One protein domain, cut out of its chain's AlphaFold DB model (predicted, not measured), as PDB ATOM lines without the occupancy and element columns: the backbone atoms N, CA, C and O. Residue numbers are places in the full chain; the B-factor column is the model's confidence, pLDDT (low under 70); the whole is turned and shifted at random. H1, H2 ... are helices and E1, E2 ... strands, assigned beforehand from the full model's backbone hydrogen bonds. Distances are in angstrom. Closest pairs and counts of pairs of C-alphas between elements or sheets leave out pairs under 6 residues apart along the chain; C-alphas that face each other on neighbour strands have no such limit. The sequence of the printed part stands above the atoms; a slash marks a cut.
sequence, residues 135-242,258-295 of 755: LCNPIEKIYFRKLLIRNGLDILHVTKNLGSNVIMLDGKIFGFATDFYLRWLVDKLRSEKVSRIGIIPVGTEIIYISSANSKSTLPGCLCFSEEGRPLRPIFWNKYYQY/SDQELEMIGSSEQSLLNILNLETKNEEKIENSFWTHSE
ATOM      1  N   LEU A 135      -2.690  17.060  41.696       77.75
ATOM      2  CA  LEU A 135      -1.699  18.082  41.352       77.75
ATOM      3  C   LEU A 135      -2.389  19.256  40.640       77.75
ATOM      4  O   LEU A 135      -3.383  19.060  39.940       77.75
ATOM      5  N   CYS A 136      -1.844  20.460  40.819       61.84
ATOM      6  CA  CYS A 136      -2.334  21.746  40.315       61.84
ATOM      7  C   CYS A 136      -2.860  21.693  38.873       61.84
ATOM      8  O   CYS A 136      -2.057  21.705  37.948       61.84
ATOM      9  N   ASN A 137      -4.184  21.687  38.681       67.94
ATOM     10  CA  ASN A 137      -4.857  21.991  37.409       67.94
ATOM     11  C   ASN A 137      -6.296  22.484  37.677       67.94
ATOM     12  O   ASN A 137      -7.261  21.790  37.346       67.94
ATOM     13  N   PRO A 138      -6.468  23.654  38.323       74.81
ATOM     14  CA  PRO A 138      -7.795  24.201  38.562       74.81
ATOM     15  C   PRO A 138      -8.464  24.560  37.232       74.81
ATOM     16  O   PRO A 138      -7.832  25.126  36.336       74.81
ATOM     17  N   ILE A 139      -9.759  24.273  37.111       80.44
ATOM     18  CA  ILE A 139     -10.530  24.710  35.948       80.44
ATOM     19  C   ILE A 139     -10.669  26.230  36.019       80.44
ATOM     20  O   ILE A 139     -11.169  26.777  37.008       80.44
ATOM     21  N   GLU A 140     -10.299  26.944  34.953       81.75
ATOM     22  CA  GLU A 140     -10.592  28.372  34.923       81.75
ATOM     23  C   GLU A 140     -12.106  28.600  34.906       81.75
ATOM     24  O   GLU A 140     -12.847  28.102  34.051       81.75
ATOM     25  N   LYS A 141     -12.561  29.436  35.836       83.12
ATOM     26  CA  LYS A 141     -13.976  29.764  36.057       83.12
ATOM     27  C   LYS A 141     -14.677  30.263  34.784       83.12
ATOM     28  O   LYS A 141     -15.879  30.061  34.624       83.12
ATOM     29  N   ILE A 142     -13.935  30.896  33.871       82.94
ATOM     30  CA  ILE A 142     -14.441  31.384  32.580       82.94
ATOM     31  C   ILE A 142     -14.764  30.214  31.645       82.94
ATOM     32  O   ILE A 142     -15.850  30.183  31.069       82.94
ATOM     33  N   TYR A 143     -13.858  29.242  31.508       84.25
ATOM     34  CA  TYR A 143     -14.086  28.073  30.657       84.25
ATOM     35  C   TYR A 143     -15.199  27.186  31.200       84.25
ATOM     36  O   TYR A 143     -16.033  26.725  30.423       84.25
ATOM     37  N   PHE A 144     -15.285  27.030  32.524       85.38
ATOM     38  CA  PHE A 144     -16.405  26.320  33.137       85.38
ATOM     39  C   PHE A 144     -17.740  27.008  32.834       85.38
ATOM     40  O   PHE A 144     -18.687  26.362  32.396       85.38
ATOM     41  N   ARG A 145     -17.808  28.340  32.961       83.06
ATOM     42  CA  ARG A 145     -19.014  29.102  32.606       83.06
ATOM     43  C   ARG A 145     -19.387  28.949  31.127       83.06
ATOM     44  O   ARG A 145     -20.561  28.771  30.826       83.06
ATOM     45  N   LYS A 146     -18.410  28.983  30.215       84.31
ATOM     46  CA  LYS A 146     -18.641  28.748  28.777       84.31
ATOM     47  C   LYS A 146     -19.164  27.336  28.499       84.31
ATOM     48  O   LYS A 146     -20.045  27.178  27.663       84.31
ATOM     49  N   LEU A 147     -18.649  26.328  29.204       84.06
ATOM     50  CA  LEU A 147     -19.122  24.945  29.102       84.06
ATOM     51  C   LEU A 147     -20.580  24.828  29.547       84.06
ATOM     52  O   LEU A 147     -21.377  24.192  28.862       84.06
ATOM     53  N   LEU A 148     -20.930  25.470  30.662       82.88
ATOM     54  CA  LEU A 148     -22.299  25.511  31.162       82.88
ATOM     55  C   LEU A 148     -23.245  26.158  30.135       82.88
ATOM     56  O   LEU A 148     -24.256  25.553  29.783       82.88
ATOM     57  N   ILE A 149     -22.880  27.329  29.606       81.75
ATOM     58  CA  ILE A 149     -23.616  28.043  28.545       81.75
ATOM     59  C   ILE A 149     -23.831  27.140  27.323       81.75
ATOM     60  O   ILE A 149     -24.967  26.905  26.921       81.75
ATOM     61  N   ARG A 150     -22.756  26.531  26.798       81.38
ATOM     62  CA  ARG A 150     -22.810  25.623  25.636       81.38
ATOM     63  C   ARG A 150     -23.792  24.464  25.823       81.38
ATOM     64  O   ARG A 150     -24.373  23.996  24.852       81.38
ATOM     65  N   ASN A 151     -23.952  23.993  27.056       78.19
ATOM     66  CA  ASN A 151     -24.797  22.852  27.392       78.19
ATOM     67  C   ASN A 151     -26.230  23.253  27.798       78.19
ATOM     68  O   ASN A 151     -26.974  22.403  28.277       78.19
ATOM     69  N   GLY A 152     -26.635  24.511  27.576       70.81
ATOM     70  CA  GLY A 152     -28.019  24.965  27.752       70.81
ATOM     71  C   GLY A 152     -28.306  25.715  29.056       70.81
ATOM     72  O   GLY A 152     -29.472  25.885  29.401       70.81
ATOM     73  N   LEU A 153     -27.282  26.196  29.779       63.88
ATOM     74  CA  LEU A 153     -27.456  27.032  30.986       63.88
ATOM     75  C   LEU A 153     -27.590  28.538  30.703       63.88
ATOM     76  O   LEU A 153     -27.408  29.342  31.617       63.88
ATOM     77  N   ASP A 154     -27.929  28.942  29.477       54.97
ATOM     78  CA  ASP A 154     -28.172  30.355  29.137       54.97
ATOM     79  C   ASP A 154     -29.334  30.980  29.933       54.97
ATOM     80  O   ASP A 154     -29.409  32.199  30.077       54.97
ATOM     81  N   ILE A 155     -30.191  30.149  30.536       48.34
ATOM     82  CA  ILE A 155     -31.308  30.548  31.397       48.34
ATOM     83  C   ILE A 155     -31.018  30.064  32.821       48.34
ATOM     84  O   ILE A 155     -31.541  29.052  33.287       48.34
ATOM     85  N   LEU A 156     -30.145  30.768  33.533       52.75
ATOM     86  CA  LEU A 156     -29.990  30.583  34.971       52.75
ATOM     87  C   LEU A 156     -30.693  31.720  35.699       52.75
ATOM     88  O   LEU A 156     -30.325  32.887  35.560       52.75
ATOM     89  N   HIS A 157     -31.669  31.369  36.534       52.81
ATOM     90  CA  HIS A 157     -32.139  32.283  37.560       52.81
ATOM     91  C   HIS A 157     -30.953  32.583  38.485       52.81
ATOM     92  O   HIS A 157     -30.411  31.690  39.132       52.81
ATOM     93  N   VAL A 158     -30.531  33.847  38.544       56.81
ATOM     94  CA  VAL A 158     -29.595  34.334  39.577       56.81
ATOM     95  C   VAL A 158     -30.202  34.116  40.977       56.81
ATOM     96  O   VAL A 158     -29.489  34.012  41.974       56.81
ATOM     97  N   THR A 159     -31.529  33.985  41.031       58.38
ATOM     98  CA  THR A 159     -32.360  33.728  42.202       58.38
ATOM     99  C   THR A 159     -32.726  32.248  42.339       58.38
ATOM    100  O   THR A 159     -33.035  31.565  41.369       58.38
ATOM    101  N   LYS A 160     -32.749  31.742  43.573       63.09
ATOM    102  CA  LYS A 160     -33.176  30.371  43.867       63.09
ATOM    103  C   LYS A 160     -34.689  30.228  43.654       63.09
ATOM    104  O   LYS A 160     -35.467  30.763  44.439       63.09
ATOM    105  N   ASN A 161     -35.109  29.469  42.646       66.38
ATOM    106  CA  ASN A 161     -36.509  29.063  42.490       66.38
ATOM    107  C   ASN A 161     -36.833  27.864  43.399       66.38
ATOM    108  O   ASN A 161     -35.951  27.053  43.711       66.38
ATOM    109  N   LEU A 162     -38.104  27.711  43.788       61.94
ATOM    110  CA  LEU A 162     -38.596  26.512  44.476       61.94
ATOM    111  C   LEU A 162     -38.302  25.263  43.626       61.94
ATOM    112  O   LEU A 162     -38.667  25.202  42.458       61.94
ATOM    113  N   GLY A 163     -37.596  24.287  44.205       69.94
ATOM    114  CA  GLY A 163     -37.197  23.052  43.516       69.94
ATOM    115  C   GLY A 163     -35.911  23.138  42.679       69.94
ATOM    116  O   GLY A 163     -35.542  22.148  42.048       69.94
ATOM    117  N   SER A 164     -35.213  24.280  42.680       79.12
ATOM    118  CA  SER A 164     -33.907  24.428  42.022       79.12
ATOM    119  C   SER A 164     -32.736  24.185  42.986       79.12
ATOM    120  O   SER A 164     -32.734  24.632  44.137       79.12
ATOM    121  N   ASN A 165     -31.731  23.466  42.492       84.38
ATOM    122  CA  ASN A 165     -30.548  23.008  43.211       84.38
ATOM    123  C   ASN A 165     -29.293  23.743  42.709       84.38
ATOM    124  O   ASN A 165     -29.243  24.199  41.568       84.38
ATOM    125  N   VAL A 166     -28.272  23.856  43.559       88.38
ATOM    126  CA  VAL A 166     -27.084  24.692  43.304       88.38
ATOM    127  C   VAL A 166     -26.088  24.002  42.365       88.38
ATOM    128  O   VAL A 166     -25.817  22.814  42.516       88.38
ATOM    129  N   ILE A 167     -25.484  24.766  41.449       89.12
ATOM    130  CA  ILE A 167     -24.270  24.397  40.706       89.12
ATOM    131  C   ILE A 167     -23.096  25.209  41.261       89.12
ATOM    132  O   ILE A 167     -23.102  26.445  41.200       89.12
ATOM    133  N   MET A 168     -22.082  24.520  41.784       89.00
ATOM    134  CA  MET A 168     -20.913  25.131  42.421       89.00
ATOM    135  C   MET A 168     -19.609  24.574  41.844       89.00
ATOM    136  O   MET A 168     -19.503  23.371  41.622       89.00
ATOM    137  N   LEU A 169     -18.612  25.441  41.656       89.75
ATOM    138  CA  LEU A 169     -17.226  25.057  41.372       89.75
ATOM    139  C   LEU A 169     -16.305  25.762  42.374       89.75
ATOM    140  O   LEU A 169     -16.323  26.994  42.445       89.75
ATOM    141  N   ASP A 170     -15.524  24.989  43.134       88.31
ATOM    142  CA  ASP A 170     -14.517  25.488  44.091       88.31
ATOM    143  C   ASP A 170     -15.072  26.590  45.018       88.31
ATOM    144  O   ASP A 170     -14.577  27.718  45.084       88.31
ATOM    145  N   GLY A 171     -16.218  26.304  45.646       86.94
ATOM    146  CA  GLY A 171     -16.908  27.219  46.567       86.94
ATOM    147  C   GLY A 171     -17.660  28.387  45.910       86.94
ATOM    148  O   GLY A 171     -18.403  29.091  46.592       86.94
ATOM    149  N   LYS A 172     -17.524  28.605  44.594       87.81
ATOM    150  CA  LYS A 172     -18.244  29.663  43.868       87.81
ATOM    151  C   LYS A 172     -19.516  29.121  43.222       87.81
ATOM    152  O   LYS A 172     -19.470  28.165  42.452       87.81
ATOM    153  N   ILE A 173     -20.642  29.780  43.482       87.38
ATOM    154  CA  ILE A 173     -21.938  29.457  42.872       87.38
ATOM    155  C   ILE A 173     -21.984  30.009  41.442       87.38
ATOM    156  O   ILE A 173     -21.679  31.183  41.216       87.38
ATOM    157  N   PHE A 174     -22.362  29.161  40.484       84.88
ATOM    158  CA  PHE A 174     -22.533  29.535  39.074       84.88
ATOM    159  C   PHE A 174     -24.003  29.663  38.666       84.88
ATOM    160  O   PHE A 174     -24.297  30.440  37.763       84.88
ATOM    161  N   GLY A 175     -24.917  28.958  39.341       84.25
ATOM    162  CA  GLY A 175     -26.359  29.089  39.128       84.25
ATOM    163  C   GLY A 175     -27.179  27.992  39.800       84.25
ATOM    164  O   GLY A 175     -26.640  27.183  40.557       84.25
ATOM    165  N   PHE A 176     -28.478  27.972  39.502       84.50
ATOM    166  CA  PHE A 176     -29.451  27.006  40.006       84.50
ATOM    167  C   PHE A 176     -30.159  26.261  38.867       84.50
ATOM    168  O   PHE A 176     -30.672  26.890  37.948       84.50
ATOM    169  N   ALA A 177     -30.244  24.933  38.948       82.75
ATOM    170  CA  ALA A 177     -30.915  24.102  37.944       82.75
ATOM    171  C   ALA A 177     -31.834  23.047  38.579       82.75
ATOM    172  O   ALA A 177     -31.750  22.766  39.774       82.75
ATOM    173  N   THR A 178     -32.732  22.466  37.784       83.94
ATOM    174  CA  THR A 178     -33.621  21.381  38.226       83.94
ATOM    175  C   THR A 178     -32.852  20.070  38.405       83.94
ATOM    176  O   THR A 178     -31.835  19.838  37.752       83.94
ATOM    177  N   ASP A 179     -33.353  19.177  39.265       83.19
ATOM    178  CA  ASP A 179     -32.693  17.891  39.550       83.19
ATOM    179  C   ASP A 179     -32.492  17.033  38.286       83.19
ATOM    180  O   ASP A 179     -31.447  16.412  38.118       83.19
ATOM    181  N   PHE A 180     -33.458  17.056  37.361       84.06
ATOM    182  CA  PHE A 180     -33.371  16.349  36.080       84.06
ATOM    183  C   PHE A 180     -32.198  16.841  35.223       84.06
ATOM    184  O   PHE A 180     -31.394  16.039  34.749       84.06
ATOM    185  N   TYR A 181     -32.066  18.162  35.073       84.06
ATOM    186  CA  TYR A 181     -30.967  18.753  34.316       84.06
ATOM    187  C   TYR A 181     -29.614  18.467  34.979       84.06
ATOM    188  O   TYR A 181     -28.639  18.174  34.290       84.06
ATOM    189  N   LEU A 182     -29.549  18.493  36.315       84.94
ATOM    190  CA  LEU A 182     -28.320  18.184  37.046       84.94
ATOM    191  C   LEU A 182     -27.839  16.748  36.825       84.94
ATOM    192  O   LEU A 182     -26.638  16.555  36.670       84.94
ATOM    193  N   ARG A 183     -28.740  15.759  36.769       84.56
ATOM    194  CA  ARG A 183     -28.362  14.365  36.462       84.56
ATOM    195  C   ARG A 183     -27.706  14.260  35.091       84.56
ATOM    196  O   ARG A 183     -26.595  13.752  34.983       84.56
ATOM    197  N   TRP A 184     -28.354  14.826  34.073       86.38
ATOM    198  CA  TRP A 184     -27.809  14.861  32.718       86.38
ATOM    199  C   TRP A 184     -26.461  15.592  32.656       86.38
ATOM    200  O   TRP A 184     -25.519  15.115  32.023       86.38
ATOM    201  N   LEU A 185     -26.345  16.730  33.350       85.94
ATOM    202  CA  LEU A 185     -25.107  17.497  33.411       85.94
ATOM    203  C   LEU A 185     -23.982  16.668  34.041       85.94
ATOM    204  O   LEU A 185     -22.891  16.630  33.487       85.94
ATOM    205  N   VAL A 186     -24.232  15.982  35.155       87.69
ATOM    206  CA  VAL A 186     -23.234  15.146  35.847       87.69
ATOM    207  C   VAL A 186     -22.742  14.016  34.948       87.69
ATOM    208  O   VAL A 186     -21.530  13.833  34.824       87.69
ATOM    209  N   ASP A 187     -23.649  13.317  34.263       84.62
ATOM    210  CA  ASP A 187     -23.283  12.264  33.311       84.62
ATOM    211  C   ASP A 187     -22.448  12.826  32.155       84.62
ATOM    212  O   ASP A 187     -21.448  12.230  31.742       84.62
ATOM    213  N   LYS A 188     -22.791  14.027  31.673       85.19
ATOM    214  CA  LYS A 188     -22.016  14.713  30.640       85.19
ATOM    215  C   LYS A 188     -20.620  15.098  31.133       85.19
ATOM    216  O   LYS A 188     -19.646  14.806  30.439       85.19
ATOM    217  N   LEU A 189     -20.505  15.705  32.316       86.88
ATOM    218  CA  LEU A 189     -19.226  16.104  32.912       86.88
ATOM    219  C   LEU A 189     -18.323  14.880  33.152       86.88
ATOM    220  O   LEU A 189     -17.141  14.921  32.810       86.88
ATOM    221  N   ARG A 190     -18.875  13.770  33.661       85.88
ATOM    222  CA  ARG A 190     -18.134  12.506  33.813       85.88
ATOM    223  C   ARG A 190     -17.698  11.932  32.469       85.88
ATOM    224  O   ARG A 190     -16.542  11.553  32.326       85.88
ATOM    225  N   SER A 191     -18.560  11.957  31.451       83.94
ATOM    226  CA  SER A 191     -18.182  11.483  30.112       83.94
ATOM    227  C   SER A 191     -17.016  12.281  29.506       83.94
ATOM    228  O   SER A 191     -16.108  11.691  28.924       83.94
ATOM    229  N   GLU A 192     -16.981  13.611  29.679       83.19
ATOM    230  CA  GLU A 192     -15.865  14.456  29.218       83.19
ATOM    231  C   GLU A 192     -14.583  14.193  30.027       83.19
ATOM    232  O   GLU A 192     -13.497  14.096  29.453       83.19
ATOM    233  N   LYS A 193     -14.712  14.001  31.346       85.31
ATOM    234  CA  LYS A 193     -13.604  13.650  32.246       85.31
ATOM    235  C   LYS A 193     -12.952  12.318  31.866       85.31
ATOM    236  O   LYS A 193     -11.726  12.235  31.799       85.31
ATOM    237  N   VAL A 194     -13.756  11.286  31.610       82.62
ATOM    238  CA  VAL A 194     -13.269   9.934  31.302       82.62
ATOM    239  C   VAL A 194     -12.715   9.844  29.879       82.62
ATOM    240  O   VAL A 194     -11.618   9.319  29.679       82.62
ATOM    241  N   SER A 195     -13.410  10.426  28.897       80.12
ATOM    242  CA  SER A 195     -12.944  10.457  27.500       80.12
ATOM    243  C   SER A 195     -11.691  11.314  27.293       80.12
ATOM    244  O   SER A 195     -11.046  11.201  26.254       80.12
ATOM    245  N   ARG A 196     -11.332  12.163  28.271       75.38
ATOM    246  CA  ARG A 196     -10.241  13.157  28.203       75.38
ATOM    247  C   ARG A 196     -10.414  14.184  27.079       75.38
ATOM    248  O   ARG A 196      -9.484  14.926  26.770       75.38
ATOM    249  N   ILE A 197     -11.600  14.237  26.477       70.94
ATOM    250  CA  ILE A 197     -11.968  15.168  25.416       70.94
ATOM    251  C   ILE A 197     -12.858  16.220  26.073       70.94
ATOM    252  O   ILE A 197     -14.079  16.082  26.139       70.94
ATOM    253  N   GLY A 198     -12.241  17.264  26.626       71.44
ATOM    254  CA  GLY A 198     -12.986  18.304  27.324       71.44
ATOM    255  C   GLY A 198     -12.123  19.270  28.122       71.44
ATOM    256  O   GLY A 198     -10.899  19.191  28.144       71.44
ATOM    257  N   ILE A 199     -12.807  20.205  28.781       80.19
ATOM    258  CA  ILE A 199     -12.209  21.234  29.651       80.19
ATOM    259  C   ILE A 199     -11.943  20.673  31.061       80.19
ATOM    260  O   ILE A 199     -11.197  21.257  31.841       80.19
ATOM    261  N   ILE A 200     -12.570  19.545  31.398       84.00
ATOM    262  CA  ILE A 200     -12.580  18.968  32.740       84.00
ATOM    263  C   ILE A 200     -11.336  18.092  32.929       84.00
ATOM    264  O   ILE A 200     -11.199  17.079  32.238       84.00
ATOM    265  N   PRO A 201     -10.427  18.439  33.856       84.38
ATOM    266  CA  PRO A 201      -9.270  17.613  34.129       84.38
ATOM    267  C   PRO A 201      -9.675  16.319  34.835       84.38
ATOM    268  O   PRO A 201     -10.628  16.264  35.606       84.38
ATOM    269  N   VAL A 202      -8.869  15.276  34.645       83.81
ATOM    270  CA  VAL A 202      -9.095  13.950  35.246       83.81
ATOM    271  C   VAL A 202      -9.212  14.020  36.779       83.81
ATOM    272  O   VAL A 202      -9.921  13.223  37.382       83.81
ATOM    273  N   GLY A 203      -8.549  14.994  37.412       84.69
ATOM    274  CA  GLY A 203      -8.552  15.186  38.864       84.69
ATOM    275  C   GLY A 203      -9.776  15.900  39.453       84.69
ATOM    276  O   GLY A 203      -9.794  16.174  40.657       84.69
ATOM    277  N   THR A 204     -10.791  16.250  38.655       88.44
ATOM    278  CA  THR A 204     -11.997  16.882  39.206       88.44
ATOM    279  C   THR A 204     -12.896  15.879  39.899       88.44
ATOM    280  O   THR A 204     -13.234  14.838  39.334       88.44
ATOM    281  N   GLU A 205     -13.359  16.246  41.085       89.75
ATOM    282  CA  GLU A 205     -14.382  15.490  41.803       89.75
ATOM    283  C   GLU A 205     -15.743  16.091  41.479       89.75
ATOM    284  O   GLU A 205     -15.900  17.316  41.520       89.75
ATOM    285  N   ILE A 206     -16.700  15.234  41.123       90.75
ATOM    286  CA  ILE A 206     -18.037  15.647  40.697       90.75
ATOM    287  C   ILE A 206     -19.037  15.030  41.668       90.75
ATOM    288  O   ILE A 206     -19.313  13.833  41.645       90.75
ATOM    289  N   ILE A 207     -19.592  15.861  42.541       90.31
ATOM    290  CA  ILE A 207     -20.532  15.434  43.573       90.31
ATOM    291  C   ILE A 207     -21.937  15.811  43.134       90.31
ATOM    292  O   ILE A 207     -22.225  16.981  42.881       90.31
ATOM    293  N   TYR A 208     -22.822  14.822  43.108       88.94
ATOM    294  CA  TYR A 208     -24.236  15.021  42.830       88.94
ATOM    295  C   TYR A 208     -25.084  14.558  44.009       88.94
ATOM    296  O   TYR A 208     -25.101  13.375  44.348       88.94
ATOM    297  N   ILE A 209     -25.804  15.499  44.618       86.19
ATOM    298  CA  ILE A 209     -26.729  15.239  45.722       86.19
ATOM    299  C   ILE A 209     -28.142  15.538  45.226       86.19
ATOM    300  O   ILE A 209     -28.487  16.694  44.969       86.19
ATOM    301  N   SER A 210     -28.960  14.492  45.108       81.62
ATOM    302  CA  SER A 210     -30.371  14.626  44.740       81.62
ATOM    303  C   SER A 210     -31.180  15.267  45.870       81.62
ATOM    304  O   SER A 210     -30.919  15.036  47.054       81.62
ATOM    305  N   SER A 211     -32.217  16.023  45.504       76.25
ATOM    306  CA  SER A 211     -33.178  16.610  46.445       76.25
ATOM    307  C   SER A 211     -33.900  15.566  47.307       76.25
ATOM    308  O   SER A 211     -34.285  15.873  48.427       76.25
ATOM    309  N   ALA A 212     -34.030  14.315  46.854       69.62
ATOM    310  CA  ALA A 212     -34.623  13.240  47.660       69.62
ATOM    311  C   ALA A 212     -33.764  12.860  48.885       69.62
ATOM    312  O   ALA A 212     -34.293  12.474  49.928       69.62
ATOM    313  N   ASN A 213     -32.442  13.032  48.785       67.25
ATOM    314  CA  ASN A 213     -31.479  12.714  49.842       67.25
ATOM    315  C   ASN A 213     -31.127  13.945  50.709       67.25
ATOM    316  O   ASN A 213     -30.219  13.885  51.537       67.25
ATOM    317  N   SER A 214     -31.847  15.066  50.554       60.44
ATOM    318  CA  SER A 214     -31.477  16.381  51.101       60.44
ATOM    319  C   SER A 214     -31.750  16.592  52.593       60.44
ATOM    320  O   SER A 214     -31.572  17.703  53.086       60.44
ATOM    321  N   LYS A 215     -32.213  15.579  53.339       62.56
ATOM    322  CA  LYS A 215     -32.526  15.747  54.774       62.56
ATOM    323  C   LYS A 215     -31.291  16.098  55.617       62.56
ATOM    324  O   LYS A 215     -31.448  16.629  56.709       62.56
ATOM    325  N   SER A 216     -30.083  15.815  55.122       62.47
ATOM    326  CA  SER A 216     -28.821  16.025  55.847       62.47
ATOM    327  C   SER A 216     -27.784  16.882  55.114       62.47
ATOM    328  O   SER A 216     -26.871  17.391  55.758       62.47
ATOM    329  N   THR A 217     -27.884  17.046  53.791       75.44
ATOM    330  CA  THR A 217     -26.861  17.722  52.969       75.44
ATOM    331  C   THR A 217     -27.486  18.638  51.921       75.44
ATOM    332  O   THR A 217     -28.618  18.424  51.486       75.44
ATOM    333  N   LEU A 218     -26.753  19.685  51.529       81.56
ATOM    334  CA  LEU A 218     -27.203  20.657  50.532       81.56
ATOM    335  C   LEU A 218     -27.319  19.978  49.148       81.56
ATOM    336  O   LEU A 218     -26.298  19.520  48.633       81.56
ATOM    337  N   PRO A 219     -28.514  19.929  48.524       85.19
ATOM    338  CA  PRO A 219     -28.688  19.306  47.217       85.19
ATOM    339  C   PRO A 219     -28.133  20.192  46.094       85.19
ATOM    340  O   PRO A 219     -28.283  21.420  46.103       85.19
ATOM    341  N   GLY A 220     -27.493  19.565  45.109       86.81
ATOM    342  CA  GLY A 220     -26.767  20.274  44.060       86.81
ATOM    343  C   GLY A 220     -25.699  19.448  43.356       86.81
ATOM    344  O   GLY A 220     -25.422  18.304  43.718       86.81
ATOM    345  N   CYS A 221     -25.105  20.068  42.339       88.81
ATOM    346  CA  CYS A 221     -23.908  19.596  41.656       88.81
ATOM    347  C   CYS A 221     -22.713  20.430  42.134       88.81
ATOM    348  O   CYS A 221     -22.608  21.618  41.817       88.81
ATOM    349  N   LEU A 222     -21.818  19.810  42.901       90.62
ATOM    350  CA  LEU A 222     -20.617  20.442  43.442       90.62
ATOM    351  C   LEU A 222     -19.399  19.854  42.728       90.62
ATOM    352  O   LEU A 222     -19.133  18.658  42.820       90.62
ATOM    353  N   CYS A 223     -18.678  20.695  41.998       89.94
ATOM    354  CA  CYS A 223     -17.441  20.329  41.325       89.94
ATOM    355  C   CYS A 223     -16.254  20.896  42.103       89.94
ATOM    356  O   CYS A 223     -16.227  22.087  42.425       89.94
ATOM    357  N   PHE A 224     -15.256  20.059  42.359       90.00
ATOM    358  CA  PHE A 224     -14.001  20.484  42.971       90.00
ATOM    359  C   PHE A 224     -12.842  20.194  42.024       90.00
ATOM    360  O   PHE A 224     -12.677  19.062  41.560       90.00
ATOM    361  N   SER A 225     -12.048  21.224  41.735       87.38
ATOM    362  CA  SER A 225     -10.844  21.172  40.898       87.38
ATOM    363  C   SER A 225      -9.568  21.562  41.658       87.38
ATOM    364  O   SER A 225      -8.469  21.377  41.142       87.38
ATOM    365  N   GLU A 226      -9.698  22.002  42.913       83.56
ATOM    366  CA  GLU A 226      -8.583  22.368  43.794       83.56
ATOM    367  C   GLU A 226      -7.608  21.214  44.109       83.56
ATOM    368  O   GLU A 226      -7.883  20.023  43.909       83.56
ATOM    369  N   GLU A 227      -6.438  21.604  44.610       86.00
ATOM    370  CA  GLU A 227      -5.279  20.760  44.903       86.00
ATOM    371  C   GLU A 227      -5.378  20.047  46.256       86.00
ATOM    372  O   GLU A 227      -6.193  20.388  47.109       86.00
ATOM    373  N   GLY A 228      -4.527  19.038  46.470       84.75
ATOM    374  CA  GLY A 228      -4.381  18.395  47.784       84.75
ATOM    375  C   GLY A 228      -5.473  17.379  48.135       84.75
ATOM    376  O   GLY A 228      -5.437  16.781  49.211       84.75
ATOM    377  N   ARG A 229      -6.419  17.127  47.223       89.12
ATOM    378  CA  ARG A 229      -7.473  16.121  47.401       89.12
ATOM    379  C   ARG A 229      -6.960  14.713  47.071       89.12
ATOM    380  O   ARG A 229      -6.280  14.547  46.053       89.12
ATOM    381  N   PRO A 230      -7.272  13.695  47.893       91.88
ATOM    382  CA  PRO A 230      -6.957  12.312  47.574       91.88
ATOM    383  C   PRO A 230      -7.951  11.778  46.538       91.88
ATOM    384  O   PRO A 230      -9.164  11.862  46.718       91.88
ATOM    385  N   LEU A 231      -7.420  11.210  45.465       92.00
ATOM    386  CA  LEU A 231      -8.169  10.612  44.370       92.00
ATOM    387  C   LEU A 231      -7.754   9.151  44.215       92.00
ATOM    388  O   LEU A 231      -6.587   8.810  44.423       92.00
ATOM    389  N   ARG A 232      -8.678   8.289  43.801       92.19
ATOM    390  CA  ARG A 232      -8.377   6.887  43.489       92.19
ATOM    391  C   ARG A 232      -8.957   6.477  42.133       92.19
ATOM    392  O   ARG A 232     -10.034   6.958  41.788       92.19
ATOM    393  N   PRO A 233      -8.279   5.595  41.384       91.00
ATOM    394  CA  PRO A 233      -8.783   5.089  40.116       91.00
ATOM    395  C   PRO A 233      -9.816   3.974  40.339       91.00
ATOM    396  O   PRO A 233      -9.588   3.077  41.155       91.00
ATOM    397  N   ILE A 234     -10.916   4.011  39.588       90.06
ATOM    398  CA  ILE A 234     -11.910   2.934  39.469       90.06
ATOM    399  C   ILE A 234     -12.409   2.806  38.029       90.06
ATOM    400  O   ILE A 234     -12.249   3.726  37.228       90.06
ATOM    401  N   PHE A 235     -13.010   1.668  37.690       87.25
ATOM    402  CA  PHE A 235     -13.618   1.473  36.380       87.25
ATOM    403  C   PHE A 235     -15.000   2.119  36.321       87.25
ATOM    404  O   PHE A 235     -15.839   1.911  37.201       87.25
ATOM    405  N   TRP A 236     -15.245   2.880  35.259       83.88
ATOM    406  CA  TRP A 236     -16.557   3.427  34.942       83.88
ATOM    407  C   TRP A 236     -17.325   2.447  34.049       83.88
ATOM    408  O   TRP A 236     -16.863   2.072  32.966       83.88
ATOM    409  N   ASN A 237     -18.503   2.010  34.503       73.38
ATOM    410  CA  ASN A 237     -19.323   1.069  33.748       73.38
ATOM    411  C   ASN A 237     -20.194   1.843  32.748       73.38
ATOM    412  O   ASN A 237     -21.108   2.567  33.137       73.38
ATOM    413  N   LYS A 238     -19.991   1.617  31.444       58.72
ATOM    414  CA  LYS A 238     -20.770   2.236  30.349       58.72
ATOM    415  C   LYS A 238     -22.240   1.782  30.262       58.72
ATOM    416  O   LYS A 238     -22.894   2.040  29.255       58.72
ATOM    417  N   TYR A 239     -22.789   1.113  31.281       47.81
ATOM    418  CA  TYR A 239     -24.077   0.401  31.218       47.81
ATOM    419  C   TYR A 239     -25.330   1.286  31.039       47.81
ATOM    420  O   TYR A 239     -26.436   0.763  30.960       47.81
ATOM    421  N   TYR A 240     -25.174   2.597  30.834       40.69
ATOM    422  CA  TYR A 240     -26.201   3.459  30.242       40.69
ATOM    423  C   TYR A 240     -25.846   3.880  28.799       40.69
ATOM    424  O   TYR A 240     -25.672   5.050  28.473       40.69
ATOM    425  N   GLN A 241     -25.803   2.890  27.902       36.81
ATOM    426  CA  GLN A 241     -26.145   3.053  26.481       36.81
ATOM    427  C   GLN A 241     -27.270   2.081  26.071       36.81
ATOM    428  O   GLN A 241     -27.266   1.535  24.970       36.81
ATOM    429  N   TYR A 242     -28.306   1.913  26.901       34.66
ATOM    430  CA  TYR A 242     -29.631   1.532  26.383       34.66
ATOM    431  C   TYR A 242     -30.353   2.782  25.857       34.66
ATOM    432  O   TYR A 242     -31.320   3.280  26.416       34.66
ATOM    433  N   SER A 258     -10.267  -2.505  25.276       43.03
ATOM    434  CA  SER A 258     -10.920  -2.852  26.557       43.03
ATOM    435  C   SER A 258     -12.165  -1.977  26.752       43.03
ATOM    436  O   SER A 258     -12.053  -0.754  26.776       43.03
ATOM    437  N   ASP A 259     -13.337  -2.581  26.946       48.91
ATOM    438  CA  ASP A 259     -14.636  -1.892  27.091       48.91
ATOM    439  C   ASP A 259     -14.797  -1.049  28.381       48.91
ATOM    440  O   ASP A 259     -15.860  -0.470  28.615       48.91
ATOM    441  N   GLN A 260     -13.755  -0.943  29.215       57.88
ATOM    442  CA  GLN A 260     -13.780  -0.263  30.513       57.88
ATOM    443  C   GLN A 260     -12.806   0.919  30.540       57.88
ATOM    444  O   GLN A 260     -11.613   0.766  30.281       57.88
ATOM    445  N   GLU A 261     -13.318   2.104  30.869       77.44
ATOM    446  CA  GLU A 261     -12.529   3.331  30.996       77.44
ATOM    447  C   GLU A 261     -12.302   3.660  32.481       77.44
ATOM    448  O   GLU A 261     -13.142   3.365  33.332       77.44
ATOM    449  N   LEU A 262     -11.143   4.240  32.809       84.94
ATOM    450  CA  LEU A 262     -10.756   4.566  34.185       84.94
ATOM    451  C   LEU A 262     -11.200   5.979  34.572       84.94
ATOM    452  O   LEU A 262     -10.859   6.948  33.892       84.94
ATOM    453  N   GLU A 263     -11.862   6.099  35.721       89.38
ATOM    454  CA  GLU A 263     -12.225   7.368  36.347       89.38
ATOM    455  C   GLU A 263     -11.495   7.555  37.687       89.38
ATOM    456  O   GLU A 263     -11.389   6.630  38.493       89.38
ATOM    457  N   MET A 264     -10.994   8.769  37.945       89.62
ATOM    458  CA  MET A 264     -10.426   9.146  39.244       89.62
ATOM    459  C   MET A 264     -11.507   9.751  40.135       89.62
ATOM    460  O   MET A 264     -12.096  10.765  39.774       89.62
ATOM    461  N   ILE A 265     -11.738   9.179  41.312       91.69
ATOM    462  CA  ILE A 265     -12.820   9.591  42.216       91.69
ATOM    463  C   ILE A 265     -12.261  10.069  43.554       91.69
ATOM    464  O   ILE A 265     -11.283   9.512  44.059       91.69
ATOM    465  N   GLY A 266     -12.883  11.107  44.117       91.88
ATOM    466  CA  GLY A 266     -12.572  11.630  45.447       91.88
ATOM    467  C   GLY A 266     -13.417  11.008  46.565       91.88
ATOM    468  O   GLY A 266     -14.381  10.275  46.335       91.88
ATOM    469  N   SER A 267     -13.037  11.267  47.816       89.81
ATOM    470  CA  SER A 267     -13.664  10.629  48.981       89.81
ATOM    471  C   SER A 267     -15.113  11.041  49.218       89.81
ATOM    472  O   SER A 267     -15.903  10.252  49.745       89.81
ATOM    473  N   SER A 268     -15.473  12.270  48.851       87.88
ATOM    474  CA  SER A 268     -16.834  12.761  49.051       87.88
ATOM    475  C   SER A 268     -17.774  12.263  47.958       87.88
ATOM    476  O   SER A 268     -18.868  11.797  48.273       87.88
ATOM    477  N   GLU A 269     -17.306  12.222  46.708       89.06
ATOM    478  CA  GLU A 269     -18.026  11.610  45.587       89.06
ATOM    479  C   GLU A 269     -18.296  10.116  45.831       89.06
ATOM    480  O   GLU A 269     -19.420   9.654  45.634       89.06
ATOM    481  N   GLN A 270     -17.320   9.372  46.365       90.56
ATOM    482  CA  GLN A 270     -17.484   7.946  46.679       90.56
ATOM    483  C   GLN A 270     -18.663   7.653  47.615       90.56
ATOM    484  O   GLN A 270     -19.305   6.617  47.474       90.56
ATOM    485  N   SER A 271     -18.959   8.536  48.572       86.62
ATOM    486  CA  SER A 271     -20.025   8.296  49.557       86.62
ATOM    487  C   SER A 271     -21.427   8.245  48.931       86.62
ATOM    488  O   SER A 271     -22.365   7.793  49.581       86.62
ATOM    489  N   LEU A 272     -21.565   8.722  47.690       86.19
ATOM    490  CA  LEU A 272     -22.821   8.804  46.946       86.19
ATOM    491  C   LEU A 272     -22.881   7.815  45.771       86.19
ATOM    492  O   LEU A 272     -23.918   7.703  45.120       86.19
ATOM    493  N   LEU A 273     -21.776   7.131  45.468       86.56
ATOM    494  CA  LEU A 273     -21.664   6.223  44.332       86.56
ATOM    495  C   LEU A 273     -21.870   4.765  44.742       86.56
ATOM    496  O   LEU A 273     -21.335   4.300  45.745       86.56
ATOM    497  N   ASN A 274     -22.562   4.016  43.884       86.81
ATOM    498  CA  ASN A 274     -22.676   2.566  43.998       86.81
ATOM    499  C   ASN A 274     -21.531   1.910  43.221       86.81
ATOM    500  O   ASN A 274     -21.563   1.848  41.987       86.81
ATOM    501  N   ILE A 275     -20.519   1.437  43.949       86.81
ATOM    502  CA  ILE A 275     -19.316   0.815  43.388       86.81
ATOM    503  C   ILE A 275     -19.392  -0.695  43.612       86.81
ATOM    504  O   ILE A 275     -19.460  -1.158  44.752       86.81
ATOM    505  N   LEU A 276     -19.382  -1.459  42.522       84.38
ATOM    506  CA  LEU A 276     -19.379  -2.914  42.551       84.38
ATOM    507  C   LEU A 276     -17.997  -3.434  42.958       84.38
ATOM    508  O   LEU A 276     -16.978  -3.048  42.384       84.38
ATOM    509  N   ASN A 277     -17.976  -4.372  43.902       75.94
ATOM    510  CA  ASN A 277     -16.772  -5.116  44.239       75.94
ATOM    511  C   ASN A 277     -16.696  -6.395  43.379       75.94
ATOM    512  O   ASN A 277     -17.640  -7.182  43.380       75.94
ATOM    513  N   LEU A 278     -15.590  -6.613  42.656       64.50
ATOM    514  CA  LEU A 278     -15.452  -7.684  41.645       64.50
ATOM    515  C   LEU A 278     -15.636  -9.115  42.195       64.50
ATOM    516  O   LEU A 278     -15.873 -10.052  41.433       64.50
ATOM    517  N   GLU A 279     -15.534  -9.306  43.508       56.38
ATOM    518  CA  GLU A 279     -15.560 -10.628  44.145       56.38
ATOM    519  C   GLU A 279     -16.950 -11.178  44.450       56.38
ATOM    520  O   GLU A 279     -17.086 -12.378  44.709       56.38
ATOM    521  N   THR A 280     -18.007 -10.363  44.396       51.56
ATOM    522  CA  THR A 280     -19.366 -10.872  44.592       51.56
ATOM    523  C   THR A 280     -19.868 -11.540  43.319       51.56
ATOM    524  O   THR A 280     -20.828 -11.070  42.731       51.56
ATOM    525  N   LYS A 281     -19.287 -12.678  42.915       48.09
ATOM    526  CA  LYS A 281     -19.876 -13.604  41.923       48.09
ATOM    527  C   LYS A 281     -21.125 -14.323  42.467       48.09
ATOM    528  O   LYS A 281     -21.326 -15.506  42.219       48.09
ATOM    529  N   ASN A 282     -21.952 -13.633  43.248       47.97
ATOM    530  CA  ASN A 282     -23.338 -14.035  43.422       47.97
ATOM    531  C   ASN A 282     -24.085 -13.377  42.266       47.97
ATOM    532  O   ASN A 282     -24.589 -12.265  42.420       47.97
ATOM    533  N   GLU A 283     -24.073 -14.040  41.110       51.97
ATOM    534  CA  GLU A 283     -24.706 -13.575  39.867       51.97
ATOM    535  C   GLU A 283     -26.156 -13.110  40.137       51.97
ATOM    536  O   GLU A 283     -26.533 -12.010  39.745       51.97
ATOM    537  N   GLU A 284     -26.883 -13.817  41.011       48.38
ATOM    538  CA  GLU A 284     -28.260 -13.505  41.439       48.38
ATOM    539  C   GLU A 284     -28.447 -12.161  42.179       48.38
ATOM    540  O   GLU A 284     -29.524 -11.560  42.135       48.38
ATOM    541  N   LYS A 285     -27.427 -11.660  42.894       50.56
ATOM    542  CA  LYS A 285     -27.493 -10.338  43.558       50.56
ATOM    543  C   LYS A 285     -27.016  -9.214  42.646       50.56
ATOM    544  O   LYS A 285     -27.467  -8.081  42.819       50.56
ATOM    545  N   ILE A 286     -26.119  -9.515  41.705       55.03
ATOM    546  CA  ILE A 286     -25.582  -8.537  40.750       55.03
ATOM    547  C   ILE A 286     -26.684  -8.075  39.792       55.03
ATOM    548  O   ILE A 286     -26.788  -6.877  39.547       55.03
ATOM    549  N   GLU A 287     -27.537  -8.987  39.317       53.47
ATOM    550  CA  GLU A 287     -28.609  -8.665  38.359       53.47
ATOM    551  C   GLU A 287     -29.679  -7.717  38.930       53.47
ATOM    552  O   GLU A 287     -30.250  -6.912  38.198       53.47
ATOM    553  N   ASN A 288     -29.904  -7.743  40.248       49.47
ATOM    554  CA  ASN A 288     -30.959  -6.971  40.914       49.47
ATOM    555  C   ASN A 288     -30.512  -5.602  41.461       49.47
ATOM    556  O   ASN A 288     -31.311  -4.896  42.079       49.47
ATOM    557  N   SER A 289     -29.244  -5.213  41.294       58.12
ATOM    558  CA  SER A 289     -28.681  -4.012  41.925       58.12
ATOM    559  C   SER A 289     -28.012  -3.071  40.920       58.12
ATOM    560  O   SER A 289     -27.287  -3.487  40.022       58.12
ATOM    561  N   PHE A 290     -28.274  -1.769  41.062       68.81
ATOM    562  CA  PHE A 290     -27.757  -0.732  40.167       68.81
ATOM    563  C   PHE A 290     -26.365  -0.247  40.607       68.81
ATOM    564  O   PHE A 290     -26.224   0.345  41.684       68.81
ATOM    565  N   TRP A 291     -25.357  -0.438  39.748       75.25
ATOM    566  CA  TRP A 291     -23.959  -0.047  39.980       75.25
ATOM    567  C   TRP A 291     -23.455   0.885  38.878       75.25
ATOM    568  O   TRP A 291     -23.617   0.595  37.694       75.25
ATOM    569  N   THR A 292     -22.788   1.974  39.258       79.44
ATOM    570  CA  THR A 292     -22.227   2.945  38.300       79.44
ATOM    571  C   THR A 292     -20.752   2.688  38.001       79.44
ATOM    572  O   THR A 292     -20.285   2.968  36.898       79.44
ATOM    573  N   HIS A 293     -20.022   2.124  38.962       85.56
ATOM    574  CA  HIS A 293     -18.586   1.874  38.863       85.56
ATOM    575  C   HIS A 293     -18.245   0.468  39.346       85.56
ATOM    576  O   HIS A 293     -19.040  -0.167  40.041       85.56
ATOM    577  N   SER A 294     -17.046   0.001  39.018       86.00
ATOM    578  CA  SER A 294     -16.476  -1.236  39.551       86.00
ATOM    579  C   SER A 294     -15.049  -1.025  40.063       86.00
ATOM    580  O   SER A 294     -14.303  -0.175  39.570       86.00
ATOM    581  N   GLU A 295     -14.678  -1.765  41.109       87.00
ATOM    582  CA  GLU A 295     -13.307  -1.767  41.626       87.00
ATOM    583  C   GLU A 295     -12.333  -2.383  40.614       87.00
ATOM    584  O   GLU A 295     -12.691  -3.307  39.893       87.00
TER     585      GLU A 295
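What this domain is: This is residues 135 to 242 and 258 to 295 of the 755 residues of the protein "DNA-directed RNA polymerase subunit beta" of Cryptomonas curvata (UniProt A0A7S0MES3). A mixed sheet of four strands, in the order E2 E1 E4 E3, has the long helix H2 running along one face, with H1 packed near E2 and E1; beyond E3, a two-stranded antiparallel ribbon of E5 and E6 packs on the last residues of H2. From the side of that ribbon a long last stretch carries the small helix H4 away from the body, and residues 280 to 285 stick out at one end of the longest axis. The printed part has 146 residues, with named elements in the order H1 E1 E2 H2 E3 E4 E5 E6 H3 H4, and its class is mixed, helices and strands, though these hold only 71 residues, under half. It is compact, with a radius of gyration of the C-alphas of 15.9 A and spans of 49 by 35 by 30 A.

Where its parts are: In the larger sheet E1 is residues 164 to 169, 16.7 A from first to last C-alpha, and E2 is residues 172 to 178, 18.4 A. E3 is residues 205 to 209, 13.0 A, and E4 is residues 220 to 224, 12.8 A. H2, residues 179 to 195, measures 24.3 A, from C-alpha 179 at (-32.693, 17.891, 39.550) to C-alpha 195 at (-12.944, 10.457, 27.500). H1, residues 141 to 150, measures 14.3 A and begins at C-alpha 141 at (-13.976, 29.764, 36.057). The second sheet has E5, residues 230 to 236, 18.2 A, and E6, residues 261 to 266, 16.7 A. H3, residues 267 to 270, and H4, residues 283 to 286, have four residues each; H4 ends at C-alpha 286 at (-25.582, -8.537, 40.750).

How they stand to each other: E2 and E3 are the edge strands of the larger sheet. The inner strands E1 and E4 are parallel at 3 degrees, with N 221 and O 166 at 2.8 A. E1 and E2 form an antiparallel hairpin, with N 167 and O 175 at 2.8 A; E3 and E4 form another, with N 207 and O 222 at 2.8 A. E2, H2 and E3 make a split strand-helix-strand unit, two strands running the same way with a helix between them in the chain and E1 and E4 between them in the sheet; its crossover is right-handed. H2 is on the sheet at a height of 9.8 A, over E4 and E3 and only just over E1, with 3 C-alphas; on the local plane it runs along the strands, at 11 degrees to E4. Its closest C-alphas to E4 are Leu 182 and Cys 221, 6.5 A apart. H1 is on the sheet too, its closest C-alphas to E2 being Arg 145 and Phe 174, 7.4 A apart; H1 and H2 are apart. With H1 and H2 on one face, helices and sheet form two layers. H3 is on the sheet, on the opposite face from H2, at a height of 5.9 A and over none of the strands; Ile 207 of E3 and Glu 269 are the closest C-alphas, 5.0 A apart. E5 and E6 are antiparallel at 147 degrees, with N 234 and O 263 at 2.9 A. The closest C-alphas of H2 and E6 are Val 194 and Glu 263, 5.8 A apart. Residues 293 to 294 pair antiparallel with residues 235 to 236 of E5 and parallel with residues 275 to 276. H4 is not on the larger sheet and is apart from E5 and E6. In H1 and H2 every O i to N i+4 pair is within hydrogen-bond range; H3 and H4 are too short for such a pair.

The domain as a whole: The two C-alphas farthest apart are those of Val 158 and Lys 281, at 49.0 A. Residues 243 to 257 are not printed, and C-alphas 242 and 258 are 19.2 A apart across this cut, in the link from E5 to E6. The links from H1 to E1 and from H3 to H4 are long. The mean pLDDT of the printed part is 77.0; 39 residues are under 70, among them residues 153 to 163 and 278 to 290.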